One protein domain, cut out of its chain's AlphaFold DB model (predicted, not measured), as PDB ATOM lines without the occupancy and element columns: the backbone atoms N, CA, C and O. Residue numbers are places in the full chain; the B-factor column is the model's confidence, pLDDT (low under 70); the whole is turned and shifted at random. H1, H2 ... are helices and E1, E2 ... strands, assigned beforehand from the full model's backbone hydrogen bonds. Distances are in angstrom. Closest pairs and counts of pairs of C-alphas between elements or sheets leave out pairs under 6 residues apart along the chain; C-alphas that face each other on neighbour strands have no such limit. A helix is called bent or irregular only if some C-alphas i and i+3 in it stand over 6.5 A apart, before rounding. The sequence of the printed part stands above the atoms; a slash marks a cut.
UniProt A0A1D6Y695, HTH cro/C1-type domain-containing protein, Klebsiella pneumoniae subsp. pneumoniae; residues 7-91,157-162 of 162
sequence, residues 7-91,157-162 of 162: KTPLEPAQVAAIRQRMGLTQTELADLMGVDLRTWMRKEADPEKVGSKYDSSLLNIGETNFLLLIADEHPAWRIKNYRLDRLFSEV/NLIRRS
ATOM      1  N   LYS A   7     113.871 178.457 201.470       92.19
ATOM      2  CA  LYS A   7     112.841 178.523 202.527       92.19
ATOM      3  C   LYS A   7     112.521 179.930 203.019       92.19
ATOM      4  O   LYS A   7     111.586 180.099 203.795       92.19
ATOM      5  N   THR A   8     113.268 180.921 202.552       90.38
ATOM      6  CA  THR A   8     113.099 182.317 202.946       90.38
ATOM      7  C   THR A   8     112.604 183.115 201.744       90.38
ATOM      8  O   THR A   8     113.260 183.069 200.701       90.38
ATOM      9  N   PRO A   9     111.465 183.818 201.860       91.31
ATOM     10  CA  PRO A   9     111.046 184.816 200.884       91.31
ATOM     11  C   PRO A   9     112.138 185.828 200.544       91.31
ATOM     12  O   PRO A   9     112.912 186.217 201.416       91.31
ATOM     13  N   LEU A  10     112.179 186.273 199.288       91.75
ATOM     14  CA  LEU A  10     113.013 187.410 198.900       91.75
ATOM     15  C   LEU A  10     112.405 188.719 199.401       91.75
ATOM     16  O   LEU A  10     111.196 188.934 199.289       91.75
ATOM     17  N   GLU A  11     113.264 189.614 199.875       89.75
ATOM     18  CA  GLU A  11     112.873 190.976 200.226       89.75
ATOM     19  C   GLU A  11     112.500 191.773 198.961       89.75
ATOM     20  O   GLU A  11     113.124 191.579 197.908       89.75
ATOM     21  N   PRO A  12     111.556 192.729 199.035       90.38
ATOM     22  CA  PRO A  12     111.117 193.533 197.890       90.38
ATOM     23  C   PRO A  12     112.245 194.158 197.056       90.38
ATOM     24  O   PRO A  12     112.208 194.134 195.824       90.38
ATOM     25  N   ALA A  13     113.297 194.659 197.710       90.12
ATOM     26  CA  ALA A  13     114.460 195.223 197.024       90.12
ATOM     27  C   ALA A  13     115.230 194.169 196.203       90.12
ATOM     28  O   ALA A  13     115.706 194.463 195.105       90.12
ATOM     29  N   GLN A  14     115.323 192.930 196.698       93.75
ATOM     30  CA  GLN A  14     115.962 191.823 195.981       93.75
ATOM     31  C   GLN A  14     115.122 191.395 194.774       93.75
ATOM     32  O   GLN A  14     115.672 191.152 193.701       93.75
ATOM     33  N   VAL A  15     113.795 191.357 194.929       94.94
ATOM     34  CA  VAL A  15     112.843 191.063 193.845       94.94
ATOM     35  C   VAL A  15     113.006 192.077 192.712       94.94
ATOM     36  O   VAL A  15     113.206 191.689 191.558       94.94
ATOM     37  N   ALA A  16     113.014 193.372 193.042       94.81
ATOM     38  CA  ALA A  16     113.193 194.435 192.058       94.81
ATOM     39  C   ALA A  16     114.571 194.362 191.374       94.81
ATOM     40  O   ALA A  16     114.668 194.528 190.157       94.81
ATOM     41  N   ALA A  17     115.632 194.060 192.130       96.56
ATOM     42  CA  ALA A  17     116.983 193.915 191.594       96.56
ATOM     43  C   ALA A  17     117.123 192.712 190.642       96.56
ATOM     44  O   ALA A  17     117.794 192.820 189.615       96.56
ATOM     45  N   ILE A  18     116.490 191.572 190.944       97.62
ATOM     46  CA  ILE A  18     116.431 190.416 190.030       97.62
ATOM     47  C   ILE A  18     115.724 190.815 188.736       97.62
ATOM     48  O   ILE A  18     116.291 190.654 187.658       97.62
ATOM     49  N   ARG A  19     114.533 191.418 188.833       97.38
ATOM     50  CA  ARG A  19     113.775 191.870 187.659       97.38
ATOM     51  C   ARG A  19     114.599 192.793 186.757       97.38
ATOM     52  O   ARG A  19     114.613 192.619 185.541       97.38
ATOM     53  N   GLN A  20     115.279 193.772 187.350       97.44
ATOM     54  CA  GLN A  20     116.127 194.713 186.618       97.44
ATOM     55  C   GLN A  20     117.308 194.012 185.937       97.44
ATOM     56  O   GLN A  20     117.598 194.319 184.784       97.44
ATOM     57  N   ARG A  21     117.956 193.040 186.598       97.38
ATOM     58  CA  ARG A  21     119.026 192.225 185.990       97.38
ATOM     59  C   ARG A  21     118.531 191.367 184.830       97.38
ATOM     60  O   ARG A  21     119.261 191.193 183.860       97.38
ATOM     61  N   MET A  22     117.289 190.886 184.896       97.12
ATOM     62  CA  MET A  22     116.633 190.206 183.775       97.12
ATOM     63  C   MET A  22     116.273 191.161 182.624       97.12
ATOM     64  O   MET A  22     115.879 190.698 181.561       97.12
ATOM     65  N   GLY A  23     116.382 192.481 182.813       97.25
ATOM     66  CA  GLY A  23     115.993 193.473 181.811       97.25
ATOM     67  C   GLY A  23     114.480 193.604 181.624       97.25
ATOM     68  O   GLY A  23     114.046 194.080 180.581       97.25
ATOM     69  N   LEU A  24     113.681 193.185 182.613       97.50
ATOM     70  CA  LEU A  24     112.221 193.173 182.521       97.50
ATOM     71  C   LEU A  24     111.574 194.407 183.162       97.50
ATOM     72  O   LEU A  24     111.984 194.913 184.217       97.50
ATOM     73  N   THR A  25     110.471 194.847 182.569       97.62
ATOM     74  CA  THR A  25     109.523 195.776 183.189       97.62
ATOM     75  C   THR A  25     108.707 195.082 184.284       97.62
ATOM     76  O   THR A  25     108.612 193.855 184.345       97.62
ATOM     77  N   GLN A  26     108.084 195.863 185.174       96.69
ATOM     78  CA  GLN A  26     107.169 195.304 186.180       96.69
ATOM     79  C   GLN A  26     105.979 194.582 185.538       96.69
ATOM     80  O   GLN A  26     105.548 193.560 186.057       96.69
ATOM     81  N   THR A  27     105.473 195.078 184.404       97.25
ATOM     82  CA  THR A  27     104.373 194.438 183.669       97.25
ATOM     83  C   THR A  27     104.780 193.073 183.128       97.25
ATOM     84  O   THR A  27     104.031 192.115 183.274       97.25
ATOM     85  N   GLU A  28     105.973 192.966 182.547       97.38
ATOM     86  CA  GLU A  28     106.481 191.698 182.019       97.38
ATOM     87  C   GLU A  28     106.715 190.663 183.118       97.38
ATOM     88  O   GLU A  28     106.335 189.505 182.957       97.38
ATOM     89  N   LEU A  29     107.293 191.063 184.256       97.38
ATOM     90  CA  LEU A  29     107.484 190.117 185.352       97.38
ATOM     91  C   LEU A  29     106.154 189.730 186.016       97.38
ATOM     92  O   LEU A  29     105.974 188.570 186.375       97.38
ATOM     93  N   ALA A  30     105.201 190.659 186.124       96.19
ATOM     94  CA  ALA A  30     103.847 190.347 186.575       96.19
ATOM     95  C   ALA A  30     103.178 189.296 185.669       96.19
ATOM     96  O   ALA A  30     102.612 188.326 186.177       96.19
ATOM     97  N   ASP A  31     103.316 189.448 184.346       95.88
ATOM     98  CA  ASP A  31     102.809 188.495 183.355       95.88
ATOM     99  C   ASP A  31     103.451 187.106 183.506       95.88
ATOM    100  O   ASP A  31     102.732 186.111 183.596       95.88
ATOM    101  N   LEU A  32     104.782 187.027 183.637       96.50
ATOM    102  CA  LEU A  32     105.484 185.756 183.874       96.50
ATOM    103  C   LEU A  32     105.048 185.070 185.176       96.50
ATOM    104  O   LEU A  32     105.010 183.845 185.258       96.50
ATOM    105  N   MET A  33     104.706 185.858 186.194       96.25
ATOM    106  CA  MET A  33     104.266 185.366 187.501       96.25
ATOM    107  C   MET A  33     102.754 185.079 187.548       96.25
ATOM    108  O   MET A  33     102.256 184.554 188.550       96.25
ATOM    109  N   GLY A  34     102.032 185.388 186.463       94.00
ATOM    110  CA  GLY A  34     100.594 185.175 186.308       94.00
ATOM    111  C   GLY A  34      99.749 186.013 187.268       94.00
ATOM    112  O   GLY A  34      98.742 185.538 187.796       94.00
ATOM    113  N   VAL A  35     100.172 187.247 187.549       92.44
ATOM    114  CA  VAL A  35      99.439 188.196 188.400       92.44
ATOM    115  C   VAL A  35      99.288 189.544 187.705       92.44
ATOM    116  O   VAL A  35     100.043 189.890 186.804       92.44
ATOM    117  N   ASP A  36      98.308 190.338 188.130       93.31
ATOM    118  CA  ASP A  36      98.155 191.697 187.620       93.31
ATOM    119  C   ASP A  36      99.283 192.625 188.116       93.31
ATOM    120  O   ASP A  36      99.871 192.418 189.186       93.31
ATOM    121  N   LEU A  37      99.549 193.697 187.359       94.38
ATOM    122  CA  LEU A  37     100.605 194.667 187.664       94.38
ATOM    123  C   LEU A  37     100.464 195.266 189.069       94.38
ATOM    124  O   LEU A  37     101.461 195.433 189.764       94.38
ATOM    125  N   ARG A  38      99.244 195.575 189.524       90.69
ATOM    126  CA  ARG A  38      99.037 196.183 190.847       90.69
ATOM    127  C   ARG A  38      99.427 195.209 191.953       90.69
ATOM    128  O   ARG A  38     100.026 195.625 192.942       90.69
ATOM    129  N   THR A  39      99.095 193.931 191.798       89.38
ATOM    130  CA  THR A  39      99.538 192.874 192.707       89.38
ATOM    131  C   THR A  39     101.060 192.745 192.707       89.38
ATOM    132  O   THR A  39     101.644 192.678 193.787       89.38
ATOM    133  N   TRP A  40     101.706 192.795 191.538       92.69
ATOM    134  CA  TRP A  40     103.168 192.737 191.439       92.69
ATOM    135  C   TRP A  40     103.870 193.953 192.056       92.69
ATOM    136  O   TRP A  40     104.818 193.804 192.816       92.69
ATOM    137  N   MET A  41     103.373 195.165 191.814       90.56
ATOM    138  CA  MET A  41     103.953 196.389 192.376       90.56
ATOM    139  C   MET A  41     104.011 196.368 193.907       90.56
ATOM    140  O   MET A  41     104.932 196.938 194.482       90.56
ATOM    141  N   ARG A  42     103.061 195.700 194.579       87.38
ATOM    142  CA  ARG A  42     103.111 195.532 196.041       87.38
ATOM    143  C   ARG A  42     104.255 194.616 196.491       87.38
ATOM    144  O   ARG A  42     104.807 194.858 197.554       87.38
ATOM    145  N   LYS A  43     104.639 193.632 195.671       88.44
ATOM    146  CA  LYS A  43     105.760 192.709 195.933       88.44
ATOM    147  C   LYS A  43     107.126 193.380 195.857       88.44
ATOM    148  O   LYS A  43     108.065 192.911 196.489       88.44
ATOM    149  N   GLU A  44     107.225 194.483 195.121       90.00
ATOM    150  CA  GLU A  44     108.422 195.328 195.043       90.00
ATOM    151  C   GLU A  44     108.313 196.601 195.900       90.00
ATOM    152  O   GLU A  44     109.193 197.460 195.842       90.00
ATOM    153  N   ALA A  45     107.234 196.761 196.673       83.44
ATOM    154  CA  ALA A  45     107.037 197.942 197.503       83.44
ATOM    155  C   ALA A  45     107.934 197.918 198.750       83.44
ATOM    156  O   ALA A  45     108.349 196.864 199.223       83.44
ATOM    157  N   ASP A  46     108.208 199.105 199.286       69.62
ATOM    158  CA  ASP A  46     109.060 199.308 200.458       69.62
ATOM    159  C   ASP A  46     108.647 198.413 201.652       69.62
ATOM    160  O   ASP A  46     107.488 198.498 202.081       69.62
ATOM    161  N   PRO A  47     109.568 197.595 202.208       62.28
ATOM    162  CA  PRO A  47     109.307 196.750 203.371       62.28
ATOM    163  C   PRO A  47     108.798 197.521 204.594       62.28
ATOM    164  O   PRO A  47     108.009 196.971 205.356       62.28
ATOM    165  N   GLU A  48     109.171 198.795 204.780       62.72
ATOM    166  CA  GLU A  48     108.665 199.611 205.900       62.72
ATOM    167  C   GLU A  48     107.152 199.863 205.810       62.72
ATOM    168  O   GLU A  48     106.491 200.148 206.810       62.72
ATOM    169  N   LYS A  49     106.575 199.725 204.610       58.53
ATOM    170  CA  LYS A  49     105.128 199.813 204.367       58.53
ATOM    171  C   LYS A  49     104.430 198.456 204.459       58.53
ATOM    172  O   LYS A  49     103.203 198.403 204.385       58.53
ATOM    173  N   VAL A  50     105.189 197.375 204.619       56.41
ATOM    174  CA  VAL A  50     104.687 196.010 204.760       56.41
ATOM    175  C   VAL A  50     104.541 195.718 206.252       56.41
ATOM    176  O   VAL A  50     105.500 195.424 206.957       56.41
ATOM    177  N   GLY A  51     103.313 195.807 206.766       53.16
ATOM    178  CA  GLY A  51     103.040 195.697 208.206       53.16
ATOM    179  C   GLY A  51     103.332 194.323 208.835       53.16
ATOM    180  O   GLY A  51     103.198 194.174 210.048       53.16
ATOM    181  N   SER A  52     103.689 193.299 208.045       61.50
ATOM    182  CA  SER A  52     103.977 191.942 208.529       61.50
ATOM    183  C   SER A  52     104.792 191.114 207.529       61.50
ATOM    184  O   SER A  52     104.502 191.108 206.340       61.50
ATOM    185  N   LYS A  53     105.715 190.277 208.018       51.97
ATOM    186  CA  LYS A  53     106.415 189.253 207.208       51.97
ATOM    187  C   LYS A  53     105.494 188.172 206.607       51.97
ATOM    188  O   LYS A  53     105.929 187.385 205.776       51.97
ATOM    189  N   TYR A  54     104.245 188.098 207.072       53.81
ATOM    190  CA  TYR A  54     103.194 187.228 206.529       53.81
ATOM    191  C   TYR A  54     102.233 187.984 205.609       53.81
ATOM    192  O   TYR A  54     101.164 187.470 205.273       53.81
ATOM    193  N   ASP A  55     102.568 189.221 205.248       65.56
ATOM    194  CA  ASP A  55     101.763 189.993 204.326       65.56
ATOM    195  C   ASP A  55     101.785 189.324 202.948       65.56
ATOM    196  O   ASP A  55     102.828 189.086 202.341       65.56
ATOM    197  N   SER A  56     100.586 189.032 202.449       64.62
ATOM    198  CA  SER A  56     100.336 188.555 201.089       64.62
ATOM    199  C   SER A  56     100.884 189.477 199.990       64.62
ATOM    200  O   SER A  56     100.920 189.079 198.823       64.62
ATOM    201  N   SER A  57     101.279 190.703 200.350       67.12
ATOM    202  CA  SER A  57     101.988 191.642 199.490       67.12
ATOM    203  C   SER A  57     103.414 191.204 199.157       67.12
ATOM    204  O   SER A  57     103.894 191.625 198.115       67.12
ATOM    205  N   LEU A  58     104.058 190.331 199.941       79.88
ATOM    206  CA  LEU A  58     105.400 189.797 199.668       79.88
ATOM    207  C   LEU A  58     105.367 188.580 198.724       79.88
ATOM    208  O   LEU A  58     104.308 188.003 198.448       79.88
ATOM    209  N   LEU A  59     106.526 188.171 198.192       89.31
ATOM    210  CA  LEU A  59     106.645 186.866 197.528       89.31
ATOM    211  C   LEU A  59     106.536 185.759 198.574       89.31
ATOM    212  O   LEU A  59     107.221 185.786 199.589       89.31
ATOM    213  N   ASN A  60     105.721 184.742 198.315       91.38
ATOM    214  CA  ASN A  60     105.767 183.535 199.137       91.38
ATOM    215  C   ASN A  60     106.936 182.620 198.715       91.38
ATOM    216  O   ASN A  60     107.658 182.902 197.756       91.38
ATOM    217  N   ILE A  61     107.132 181.506 199.429       94.50
ATOM    218  CA  ILE A  61     108.215 180.552 199.148       94.50
ATOM    219  C   ILE A  61     108.120 179.988 197.723       94.50
ATOM    220  O   ILE A  61     109.131 179.943 197.024       94.50
ATOM    221  N   GLY A  62     106.934 179.588 197.261       95.31
ATOM    222  CA  GLY A  62     106.759 179.038 195.914       95.31
ATOM    223  C   GLY A  62     107.092 180.054 194.821       95.31
ATOM    224  O   GLY A  62     107.890 179.762 193.934       95.31
ATOM    225  N   GLU A  63     106.559 181.272 194.936       96.31
ATOM    226  CA  GLU A  63     106.868 182.379 194.021       96.31
ATOM    227  C   GLU A  63     108.354 182.756 194.055       96.31
ATOM    228  O   GLU A  63     108.937 183.027 193.012       96.31
ATOM    229  N   THR A  64     108.980 182.741 195.236       96.75
ATOM    230  CA  THR A  64     110.414 183.023 195.402       96.75
ATOM    231  C   THR A  64     111.260 182.023 194.629       96.75
ATOM    232  O   THR A  64     112.137 182.409 193.857       96.75
ATOM    233  N   ASN A  65     110.985 180.730 194.807       98.00
ATOM    234  CA  ASN A  65     111.724 179.693 194.100       98.00
ATOM    235  C   ASN A  65     111.489 179.792 192.591       98.00
ATOM    236  O   ASN A  65     112.441 179.662 191.826       98.00
ATOM    237  N   PHE A  66     110.256 180.077 192.159       98.00
ATOM    238  CA  PHE A  66     109.971 180.268 190.742       98.00
ATOM    239  C   PHE A  66     110.721 181.463 190.152       98.00
ATOM    240  O   PHE A  66     111.390 181.294 189.137       98.00
ATOM    241  N   LEU A  67     110.686 182.629 190.812       98.12
ATOM    242  CA  LEU A  67     111.405 183.832 190.385       98.12
ATOM    243  C   LEU A  67     112.902 183.551 190.214       98.12
ATOM    244  O   LEU A  67     113.493 183.891 189.192       98.12
ATOM    245  N   LEU A  68     113.511 182.882 191.193       97.94
ATOM    246  CA  LEU A  68     114.920 182.505 191.123       97.94
ATOM    247  C   LEU A  68     115.211 181.545 189.960       97.94
ATOM    248  O   LEU A  68     116.284 181.614 189.367       97.94
ATOM    249  N   LEU A  69     114.283 180.651 189.614       97.75
ATOM    250  CA  LEU A  69     114.444 179.739 188.480       97.75
ATOM    251  C   LEU A  69     114.358 180.464 187.139       97.75
ATOM    252  O   LEU A  69     115.214 180.243 186.284       97.75
ATOM    253  N   ILE A  70     113.367 181.341 186.966       97.44
ATOM    254  CA  ILE A  70     113.205 182.127 185.735       97.44
ATOM    255  C   ILE A  70     114.263 183.221 185.585       97.44
ATOM    256  O   ILE A  70     114.440 183.725 184.487       97.44
ATOM    257  N   ALA A  71     114.987 183.556 186.652       97.25
ATOM    258  CA  ALA A  71     116.171 184.410 186.607       97.25
ATOM    259  C   ALA A  71     117.486 183.632 186.381       97.25
ATOM    260  O   ALA A  71     118.541 184.248 186.271       97.25
ATOM    261  N   ASP A  72     117.453 182.293 186.342       96.81
ATOM    262  CA  ASP A  72     118.637 181.416 186.405       96.81
ATOM    263  C   ASP A  72     119.569 181.741 187.600       96.81
ATOM    264  O   ASP A  72     120.796 181.662 187.515       96.81
ATOM    265  N   GLU A  73     118.981 182.076 188.752       96.69
ATOM    266  CA  GLU A  73     119.668 182.413 190.011       96.69
ATOM    267  C   GLU A  73     119.377 181.426 191.152       96.69
ATOM    268  O   GLU A  73     119.904 181.564 192.256       96.69
ATOM    269  N   HIS A  74     118.552 180.405 190.916       97.19
ATOM    270  CA  HIS A  74     118.222 179.427 191.947       97.19
ATOM    271  C   HIS A  74     119.466 178.629 192.396       97.19
ATOM    272  O   HIS A  74     120.190 178.087 191.558       97.19
ATOM    273  N   PRO A  75     119.720 178.486 193.712       96.25
ATOM    274  CA  PRO A  75     120.980 177.927 194.209       96.25
ATOM    275  C   PRO A  75     121.150 176.433 193.907       96.25
ATOM    276  O   PRO A  75     122.251 175.979 193.615       96.25
ATOM    277  N   ALA A  76     120.067 175.654 193.961       96.06
ATOM    278  CA  ALA A  76     120.135 174.198 193.808       96.06
ATOM    279  C   ALA A  76     119.796 173.684 192.400       96.06
ATOM    280  O   ALA A  76     120.107 172.540 192.061       96.06
ATOM    281  N   TRP A  77     119.121 174.495 191.588       96.19
ATOM    282  CA  TRP A  77     118.459 174.044 190.364       96.19
ATOM    283  C   TRP A  77     118.554 175.107 189.284       96.19
ATOM    284  O   TRP A  77     118.876 176.259 189.556       96.19
ATOM    285  N   ARG A  78     118.275 174.709 188.050       96.38
ATOM    286  CA  ARG A  78     118.100 175.621 186.926       96.38
ATOM    287  C   ARG A  78     117.139 175.036 185.905       96.38
ATOM    288  O   ARG A  78     116.966 173.819 185.842       96.38
ATOM    289  N   ILE A  79     116.554 175.902 185.086       97.00
ATOM    290  CA  ILE A  79     115.769 175.481 183.927       97.00
ATOM    291  C   ILE A  79     116.735 174.958 182.856       97.00
ATOM    292  O   ILE A  79     117.706 175.622 182.482       97.00
ATOM    293  N   LYS A  80     116.492 173.744 182.364       95.81
ATOM    294  CA  LYS A  80     117.262 173.143 181.272       95.81
ATOM    295  C   LYS A  80     117.081 173.972 180.003       95.81
ATOM    296  O   LYS A  80     115.955 174.272 179.628       95.81
ATOM    297  N   ASN A  81     118.182 174.277 179.314       92.81
ATOM    298  CA  ASN A  81     118.181 175.107 178.101       92.81
ATOM    299  C   ASN A  81     117.523 176.484 178.309       92.81
ATOM    300  O   ASN A  81     116.851 176.979 177.407       92.81
ATOM    301  N   TYR A  82     117.704 177.075 179.496       93.62
ATOM    302  CA  TYR A  82     117.149 178.376 179.860       93.62
ATOM    303  C   TYR A  82     117.331 179.425 178.754       93.62
ATOM    304  O   TYR A  82     118.458 179.700 178.333       93.62
ATOM    305  N   ARG A  83     116.218 180.037 178.331       93.44
ATOM    306  CA  ARG A  83     116.223 181.269 177.540       93.44
ATOM    307  C   ARG A  83     115.075 182.183 177.952       93.44
ATOM    308  O   ARG A  83     113.919 181.763 177.941       93.44
ATOM    309  N   LEU A  84     115.398 183.439 178.248       91.81
ATOM    310  CA  LEU A  84     114.430 184.441 178.700       91.81
ATOM    311  C   LEU A  84     113.312 184.696 177.674       91.81
ATOM    312  O   LEU A  84     112.149 184.817 178.047       91.81
ATOM    313  N   ASP A  85     113.646 184.710 176.380       91.25
ATOM    314  CA  ASP A  85     112.702 184.962 175.283       91.25
ATOM    315  C   ASP A  85     111.591 183.904 175.180       91.25
ATOM    316  O   ASP A  85     110.486 184.206 174.738       91.25
ATOM    317  N   ARG A  86     111.864 182.668 175.619       92.75
ATOM    318  CA  ARG A  86     110.899 181.558 175.581       92.75
ATOM    319  C   ARG A  86     109.981 181.490 176.786       92.75
ATOM    320  O   ARG A  86     108.903 180.903 176.684       92.75
ATOM    321  N   LEU A  87     110.363 182.100 177.908       94.06
ATOM    322  CA  LEU A  87     109.583 182.000 179.140       94.06
ATOM    323  C   LEU A  87     108.153 182.495 178.932       94.06
ATOM    324  O   LEU A  87     107.215 181.830 179.353       94.06
ATOM    325  N   PHE A  88     107.964 183.581 178.180       92.25
ATOM    326  CA  PHE A  88     106.633 184.104 177.869       92.25
ATOM    327  C   PHE A  88     105.746 183.122 177.089       92.25
ATOM    328  O   PHE A  88     104.526 183.245 177.130       92.25
ATOM    329  N   SER A  89     106.291 182.140 176.378       93.38
ATOM    330  CA  SER A  89     105.479 181.101 175.729       93.38
ATOM    331  C   SER A  89     105.322 179.837 176.570       93.38
ATOM    332  O   SER A  89     104.380 179.083 176.351       93.38
ATOM    333  N   GLU A  90     106.233 179.591 177.510       95.62
ATOM    334  CA  GLU A  90     106.342 178.301 178.194       95.62
ATOM    335  C   GLU A  90     105.720 178.312 179.597       95.62
ATOM    336  O   GLU A  90     105.234 177.271 180.034       95.62
ATOM    337  N   VAL A  91     105.686 179.456 180.294       96.44
ATOM    338  CA  VAL A  91     105.117 179.547 181.651       96.44
ATOM    339  C   VAL A  91     103.590 179.468 181.655       96.44
ATOM    340  O   VAL A  91     102.894 180.079 180.837       96.44
ATOM    341  N   ASN A 157     111.788 172.339 181.964       96.06
ATOM    342  CA  ASN A 157     112.330 171.182 182.672       96.06
ATOM    343  C   ASN A 157     113.354 171.640 183.703       96.06
ATOM    344  O   ASN A 157     114.196 172.492 183.407       96.06
ATOM    345  N   LEU A 158     113.309 171.053 184.894       95.62
ATOM    346  CA  LEU A 158     114.212 171.384 185.988       95.62
ATOM    347  C   LEU A 158     115.412 170.433 185.997       95.62
ATOM    348  O   LEU A 158     115.257 169.219 185.923       95.62
ATOM    349  N   ILE A 159     116.623 170.967 186.129       95.62
ATOM    350  CA  ILE A 159     117.835 170.168 186.347       95.62
ATOM    351  C   ILE A 159     118.574 170.648 187.590       95.62
ATOM    352  O   ILE A 159     118.473 171.812 187.990       95.62
ATOM    353  N   ARG A 160     119.344 169.751 188.215       94.00
ATOM    354  CA  ARG A 160     120.220 170.127 189.327       94.00
ATOM    355  C   ARG A 160     121.332 171.035 188.826       94.00
ATOM    356  O   ARG A 160     121.928 170.772 187.784       94.00
ATOM    357  N   ARG A 161     121.583 172.109 189.568       89.50
ATOM    358  CA  ARG A 161     122.734 172.971 189.327       89.50
ATOM    359  C   ARG A 161     123.982 172.194 189.767       89.50
ATOM    360  O   ARG A 161     124.012 171.685 190.887       89.50
ATOM    361  N   SER A 162     124.909 172.003 188.829       73.88
ATOM    362  CA  SER A 162     126.212 171.349 189.019       73.88
ATOM    363  C   SER A 162     127.207 172.284 189.682       73.88
ATOM    364  O   SER A 162     127.207 173.462 189.255       73.88
TER     365      SER A 162
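Overview. This is residues 7 to 91 and 157 to 162 of the 162 residues of the protein "HTH cro/C1-type domain-containing protein" of Klebsiella pneumoniae subsp. pneumoniae (UniProt A0A1D6Y695). Five short helices make a small cluster with few close contacts, H2 lying between H3, which it touches, and H1 and H5, which it comes close to, while H4 runs along one side of the cluster, near H1 and H2; a two-stranded ribbon, E1 with E2, sits beyond one end of H4, and the long loop of residues 44 to 60 makes the opposite end of the longest axis. H2 and H3 cross nearly at right angles, H1 lies beside them, and H5 lies near the far ends of H2 and H4. The printed part has 91 residues, with five named helices and two named strands in the order H1, H2, H3, H4, E1, H5, E2; the strands are antiparallel and the class is mostly helix. The whole is compact, with a radius of gyration of the C-alphas of 13.0 A, and its outline is only just elongated, spanning 39 by 26 by 19 A.

Arrangement. E1, residues 77 to 79, and E2, residues 158 to 160, are antiparallel neighbours at 142 degrees; N 78 and O 159 are within hydrogen-bond range at 2.9 A, as are N 159 and O 78 at 2.9 A. H4, residues 61 to 70, has its closest C-alpha to E1 at Leu 69, 5.7 A from that of Arg 78, while H4 and E2 are apart. H5, residues 84 to 90, is close to H4 but not clearly touching, the closest C-alphas being those of Ile 70 and Leu 84 at 7.5 A. H1, residues 12 to 21, and H4 are near each other, with 8 pairs of C-alphas within 10 A. H2, residues 26 to 32, and H3, residues 37 to 43, touch about perpendicular at 84 degrees, the closest C-alphas being those of Ala 30 and Trp 40 at 5.5 A. H1 is close to H3 but not clearly touching, with the C-alphas of Pro 12 and Lys 43 closest at 5.8 A. Every O i to N i+4 pair is within hydrogen-bond range in H1, H2 and H4; in H3 it is 2 of 3, and in H5 1 of 3, beside 3 of 4 O i to N i+3 pairs.

Along the chain. H1 begins at C-alpha 12, (111.117, 193.533, 197.890), and is 14.3 A long; H4 is 14.4 A long and ends at C-alpha 70, (113.205, 182.127, 185.735). H2, H3 and H5 measure 10.0 A, 9.9 A and 10.2 A. H5 is irregular, but only just: C-alphas 85 and 88 are 6.7 A apart. E1 is 7.1 A long and E2 7.0 A, ending at C-alpha 160, (120.220, 170.127, 189.327).

Size, cuts and confidence. The two C-alphas farthest apart, those of Gly 51 and Asn 81, are 39.5 A apart. Residues 92 to 156 are not printed, and C-alphas 91 and 157 are 11.1 A apart across this cut. The link from H3 to H4, 17 residues, is long. Residues 46 to 57 have pLDDT under 70; the mean of the printed part is 89.6.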